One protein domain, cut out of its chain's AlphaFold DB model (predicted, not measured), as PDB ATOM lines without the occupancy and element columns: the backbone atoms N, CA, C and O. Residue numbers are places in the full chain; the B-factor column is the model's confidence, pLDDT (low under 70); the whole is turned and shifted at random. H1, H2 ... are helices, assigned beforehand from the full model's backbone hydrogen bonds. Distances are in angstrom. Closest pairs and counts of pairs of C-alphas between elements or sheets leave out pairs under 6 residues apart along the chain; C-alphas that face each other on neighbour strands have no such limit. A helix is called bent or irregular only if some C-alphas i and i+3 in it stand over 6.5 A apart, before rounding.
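Overview. This is residues 30 to 43 and 56 to 83 of the 120 residues of the protein "Endonuclease-reverse transcriptase HmRTE-e01" of Haemonchus contortus (UniProt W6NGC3). One long helix, H3, makes the length of an elongated model, and two shorter helices, H1 and H2, gather near the end of H3 where it begins. H1 packs at a steep slant on residues 64 to 71 of H3, and H2 packs on H1 and turns through Gly 63 into H3, so that H2 and H3 meet at a corner. The printed part has 42 residues with three named helices, in the order H1, H2, H3 along the chain, and no named strand; its class is all helix. It is only just compact, close to loose, with a radius of gyration of the C-alphas of 10.7 A, and the C-alphas span 30 by 18 by 16 A.

Along the chain. The printed part begins at Lys 30, and H1 takes residues 33 to 42, starting with C-alpha 33 at (-5.301, 33.816, 41.442) and measuring 14.3 A from first to last C-alpha. After the cut comes H2, residues 56 to 62, with C-alpha 56 at (-12.756, 22.556, 29.074) and a length of 10.0 A. H3, residues 64 to 80, is the longest helix at 24.8 A and ends with C-alpha 80 at (-21.981, 40.486, 47.893). H3 is irregular: C-alphas 65 and 68 are 7.0 A apart, where about 5 A is found in a regular helix. Residues 81 to 83 follow it.

Arrangement. H1 touches both other helices. H1 and H3 touch, and H3 does so with residues 64 to 71 alone; the closest C-alphas are those of Leu 33 and Thr 71, 5.8 A apart. Their lines stand at a steep tilt of 67 degrees, and they run opposite ways. H1 and H2 touch, with the C-alphas of Lys 41 and Lys 60 the closest at 5.4 A. They stand at a steep tilt of 46 degrees and run opposite ways. H2 and H3 meet only through their link. In H1 and H2 every O i to N i+4 pair is within hydrogen-bond range; in H3 it is 11 of 13.

Size, cuts and confidence. The two C-alphas farthest apart are those of Glu 57 and Glu 80, 30.4 A, while those of Lys 30 and Val 83, the first and last printed residues, are 16.8 A apart. Residues 44 to 55 are not printed, and the gap across this cut, from C-alpha 43 to C-alpha 56, is 6.1 A. The link from H1 to H2 is the link across the cut. The link from H2 to H3, one residue, is tight. The mean pLDDT of the printed part is 90.2, and no printed residue is under 70.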
ATOM      1  N   LYS A  30     -10.729  34.948  50.745       93.19
ATOM      2  CA  LYS A  30     -10.645  35.433  49.366       93.19
ATOM      3  C   LYS A  30     -10.029  34.360  48.480       93.19
ATOM      4  O   LYS A  30      -9.002  33.787  48.833       93.19
ATOM      5  N   ILE A  31     -10.624  34.167  47.312       95.75
ATOM      6  CA  ILE A  31     -10.096  33.294  46.271       95.75
ATOM      7  C   ILE A  31      -8.847  33.954  45.697       95.75
ATOM      8  O   ILE A  31      -8.856  35.135  45.337       95.75
ATOM      9  N   THR A  32      -7.763  33.194  45.623       96.50
ATOM     10  CA  THR A  32      -6.487  33.637  45.069       96.50
ATOM     11  C   THR A  32      -6.391  33.320  43.580       96.50
ATOM     12  O   THR A  32      -6.977  32.359  43.080       96.50
ATOM     13  N   LEU A  33      -5.566  34.082  42.858       95.38
ATOM     14  CA  LEU A  33      -5.301  33.816  41.442       95.38
ATOM     15  C   LEU A  33      -4.754  32.397  41.215       95.38
ATOM     16  O   LEU A  33      -5.119  31.733  40.247       95.38
ATOM     17  N   ASN A  34      -3.890  31.918  42.117       94.94
ATOM     18  CA  ASN A  34      -3.308  30.585  42.012       94.94
ATOM     19  C   ASN A  34      -4.372  29.487  42.145       94.94
ATOM     20  O   ASN A  34      -4.350  28.532  41.372       94.94
ATOM     21  N   GLU A  35      -5.326  29.628  43.070       95.62
ATOM     22  CA  GLU A  35      -6.446  28.687  43.189       95.62
ATOM     23  C   GLU A  35      -7.271  28.636  41.902       95.62
ATOM     24  O   GLU A  35      -7.530  27.544  41.397       95.62
ATOM     25  N   THR A  36      -7.598  29.791  41.316       95.62
ATOM     26  CA  THR A  36      -8.328  29.869  40.041       95.62
ATOM     27  C   THR A  36      -7.563  29.183  38.909       95.62
ATOM     28  O   THR A  36      -8.121  28.353  38.192       95.62
ATOM     29  N   ILE A  37      -6.261  29.456  38.768       94.19
ATOM     30  CA  ILE A  37      -5.411  28.809  37.753       94.19
ATOM     31  C   ILE A  37      -5.385  27.289  37.950       94.19
ATOM     32  O   ILE A  37      -5.490  26.529  36.982       94.19
ATOM     33  N   MET A  38      -5.243  26.826  39.192       94.50
ATOM     34  CA  MET A  38      -5.204  25.398  39.506       94.50
ATOM     35  C   MET A  38      -6.553  24.718  39.253       94.50
ATOM     36  O   MET A  38      -6.577  23.603  38.727       94.50
ATOM     37  N   ALA A  39      -7.666  25.389  39.554       93.56
ATOM     38  CA  ALA A  39      -9.009  24.900  39.267       93.56
ATOM     39  C   ALA A  39      -9.243  24.751  37.755       93.56
ATOM     40  O   ALA A  39      -9.657  23.678  37.310       93.56
ATOM     41  N   LEU A  40      -8.881  25.764  36.957       92.56
ATOM     42  CA  LEU A  40      -8.977  25.716  35.492       92.56
ATOM     43  C   LEU A  40      -8.159  24.554  34.909       92.56
ATOM     44  O   LEU A  40      -8.652  23.782  34.087       92.56
ATOM     45  N   LYS A  41      -6.926  24.350  35.394       90.50
ATOM     46  CA  LYS A  41      -6.079  23.216  34.978       90.50
ATOM     47  C   LYS A  41      -6.696  21.855  35.319       90.50
ATOM     48  O   LYS A  41      -6.477  20.887  34.589       90.50
ATOM     49  N   LYS A  42      -7.463  21.772  36.410       92.75
ATOM     50  CA  LYS A  42      -8.049  20.529  36.930       92.75
ATOM     51  C   LYS A  42      -9.386  20.144  36.283       92.75
ATOM     52  O   LYS A  42      -9.855  19.031  36.518       92.75
ATOM     53  N   MET A  43      -9.981  21.004  35.452       90.62
ATOM     54  CA  MET A  43     -11.215  20.683  34.716       90.62
ATOM     55  C   MET A  43     -11.069  19.365  33.936       90.62
ATOM     56  O   MET A  43      -9.984  19.025  33.469       90.62
ATOM     57  N   ALA A  56     -13.799  22.584  28.035       89.25
ATOM     58  CA  ALA A  56     -12.756  22.556  29.074       89.25
ATOM     59  C   ALA A  56     -11.334  22.763  28.510       89.25
ATOM     60  O   ALA A  56     -10.471  23.352  29.161       89.25
ATOM     61  N   GLU A  57     -11.101  22.339  27.270       90.44
ATOM     62  CA  GLU A  57      -9.814  22.472  26.577       90.44
ATOM     63  C   GLU A  57      -9.493  23.928  26.235       90.44
ATOM     64  O   GLU A  57      -8.335  24.351  26.305       90.44
ATOM     65  N   LEU A  58     -10.519  24.725  25.934       88.81
ATOM     66  CA  LEU A  58     -10.380  26.158  25.715       88.81
ATOM     67  C   LEU A  58     -10.029  26.867  27.028       88.81
ATOM     68  O   LEU A  58      -9.093  27.667  27.072       88.81
ATOM     69  N   TRP A  59     -10.701  26.501  28.121       88.00
ATOM     70  CA  TRP A  59     -10.394  27.007  29.460       88.00
ATOM     71  C   TRP A  59      -8.979  26.642  29.920       88.00
ATOM     72  O   TRP A  59      -8.274  27.476  30.481       88.00
ATOM     73  N   LYS A  60      -8.497  25.436  29.627       88.62
ATOM     74  CA  LYS A  60      -7.124  25.035  29.968       88.62
ATOM     75  C   LYS A  60      -6.057  25.720  29.121       88.62
ATOM     76  O   LYS A  60      -5.002  26.072  29.644       88.62
ATOM     77  N   SER A  61      -6.310  25.889  27.824       85.38
ATOM     78  CA  SER A  61      -5.336  26.466  26.888       85.38
ATOM     79  C   SER A  61      -5.266  27.993  26.963       85.38
ATOM     80  O   SER A  61      -4.179  28.561  26.880       85.38
ATOM     81  N   LYS A  62      -6.409  28.668  27.148       79.31
ATOM     82  CA  LYS A  62      -6.520  30.137  27.111       79.31
ATOM     83  C   LYS A  62      -7.027  30.769  28.402       79.31
ATOM     84  O   LYS A  62      -6.928  31.986  28.544       79.31
ATOM     85  N   GLY A  63      -7.523  29.984  29.355       74.94
ATOM     86  CA  GLY A  63      -8.141  30.507  30.577       74.94
ATOM     87  C   GLY A  63      -7.177  31.211  31.528       74.94
ATOM     88  O   GLY A  63      -7.641  31.927  32.403       74.94
ATOM     89  N   TRP A  64      -5.855  31.110  31.340       75.38
ATOM     90  CA  TRP A  64      -4.897  31.921  32.104       75.38
ATOM     91  C   TRP A  64      -5.103  33.428  31.880       75.38
ATOM     92  O   TRP A  64      -4.976  34.192  32.832       75.38
ATOM     93  N   ASN A  65      -5.504  33.841  30.669       81.31
ATOM     94  CA  ASN A  65      -5.858  35.233  30.363       81.31
ATOM     95  C   ASN A  65      -7.097  35.695  31.139       81.31
ATOM     96  O   ASN A  65      -7.230  36.868  31.467       81.31
ATOM     97  N   LEU A  66      -8.006  34.763  31.430       88.62
ATOM     98  CA  LEU A  66      -9.266  35.030  32.119       88.62
ATOM     99  C   LEU A  66      -9.171  34.785  33.628       88.62
ATOM    100  O   LEU A  66     -10.063  35.193  34.362       88.62
ATOM    101  N   ALA A  67      -8.101  34.151  34.114       92.44
ATOM    102  CA  ALA A  67      -7.976  33.745  35.509       92.44
ATOM    103  C   ALA A  67      -7.990  34.939  36.475       92.44
ATOM    104  O   ALA A  67      -8.592  34.844  37.543       92.44
ATOM    105  N   GLY A  68      -7.373  36.065  36.101       93.88
ATOM    106  CA  GLY A  68      -7.424  37.305  36.887       93.88
ATOM    107  C   GLY A  68      -8.851  37.827  37.022       93.88
ATOM    108  O   GLY A  68      -9.362  37.950  38.133       93.88
ATOM    109  N   TRP A  69      -9.522  38.007  35.884       94.75
ATOM    110  CA  TRP A  69     -10.910  38.462  35.838       94.75
ATOM    111  C   TRP A  69     -11.867  37.522  36.590       94.75
ATOM    112  O   TRP A  69     -12.672  37.980  37.393       94.75
ATOM    113  N   LEU A  70     -11.736  36.200  36.417       93.62
ATOM    114  CA  LEU A  70     -12.528  35.202  37.147       93.62
ATOM    115  C   LEU A  70     -12.304  35.282  38.660       93.62
ATOM    116  O   LEU A  70     -13.246  35.155  39.435       93.62
ATOM    117  N   THR A  71     -11.060  35.504  39.086       96.19
ATOM    118  CA  THR A  71     -10.729  35.648  40.509       96.19
ATOM    119  C   THR A  71     -11.419  36.871  41.105       96.19
ATOM    120  O   THR A  71     -11.992  36.785  42.189       96.19
ATOM    121  N   GLU A  72     -11.399  38.006  40.407       94.94
ATOM    122  CA  GLU A  72     -12.117  39.210  40.833       94.94
ATOM    123  C   GLU A  72     -13.627  38.968  40.867       94.94
ATOM    124  O   GLU A  72     -14.261  39.227  41.889       94.94
ATOM    125  N   PHE A  73     -14.182  38.380  39.806       92.75
ATOM    126  CA  PHE A  73     -15.604  38.069  39.700       92.75
ATOM    127  C   PHE A  73     -16.097  37.172  40.844       92.75
ATOM    128  O   PHE A  73     -17.060  37.514  41.527       92.75
ATOM    129  N   PHE A  74     -15.422  36.052  41.120       92.50
ATOM    130  CA  PHE A  74     -15.838  35.167  42.209       92.50
ATOM    131  C   PHE A  74     -15.706  35.831  43.582       92.50
ATOM    132  O   PHE A  74     -16.562  35.632  44.442       92.50
ATOM    133  N   ASN A  75     -14.678  36.656  43.791       94.19
ATOM    134  CA  ASN A  75     -14.544  37.412  45.033       94.19
ATOM    135  C   ASN A  75     -15.656  38.458  45.205       94.19
ATOM    136  O   ASN A  75     -16.097  38.668  46.335       94.19
ATOM    137  N   LEU A  76     -16.142  39.074  44.119       93.19
ATOM    138  CA  LEU A  76     -17.313  39.957  44.156       93.19
ATOM    139  C   LEU A  76     -18.572  39.185  44.564       93.19
ATOM    140  O   LEU A  76     -19.246  39.585  45.508       93.19
ATOM    141  N   VAL A  77     -18.834  38.028  43.947       90.56
ATOM    142  CA  VAL A  77     -19.978  37.163  44.303       90.56
ATOM    143  C   VAL A  77     -19.926  36.745  45.779       90.56
ATOM    144  O   VAL A  77     -20.929  36.823  46.492       90.56
ATOM    145  N   VAL A  78     -18.748  36.345  46.271       89.12
ATOM    146  CA  VAL A  78     -18.537  35.975  47.682       89.12
ATOM    147  C   VAL A  78     -18.762  37.166  48.619       89.12
ATOM    148  O   VAL A  78     -19.372  37.000  49.679       89.12
ATOM    149  N   ALA A  79     -18.287  38.357  48.250       89.69
ATOM    150  CA  ALA A  79     -18.434  39.565  49.057       89.69
ATOM    151  C   ALA A  79     -19.890  40.044  49.122       89.69
ATOM    152  O   ALA A  79     -20.381  40.379  50.200       89.69
ATOM    153  N   GLU A  80     -20.589  40.044  47.987       88.56
ATOM    154  CA  GLU A  80     -21.981  40.486  47.893       88.56
ATOM    155  C   GLU A  80     -22.963  39.468  48.475       88.56
ATOM    156  O   GLU A  80     -24.067  39.843  48.872       88.56
ATOM    157  N   LYS A  81     -22.572  38.185  48.547       84.19
ATOM    158  CA  LYS A  81     -23.431  37.053  48.945       84.19
ATOM    159  C   LYS A  81     -24.722  36.973  48.124       84.19
ATOM    160  O   LYS A  81     -25.734  36.450  48.592       84.19
ATOM    161  N   LYS A  82     -24.685  37.506  46.905       82.81
ATOM    162  CA  LYS A  82     -25.789  37.508  45.952       82.81
ATOM    163  C   LYS A  82     -25.405  36.644  44.769       82.81
ATOM    164  O   LYS A  82     -24.305  36.752  44.233       82.81
ATOM    165  N   VAL A  83     -26.331  35.786  44.376       80.38
ATOM    166  CA  VAL A  83     -26.223  35.027  43.136       80.38
ATOM    167  C   VAL A  83     -26.670  35.947  41.995       80.38
ATOM    168  O   VAL A  83     -27.714  36.590  42.151       80.38
TER     169      VAL A  83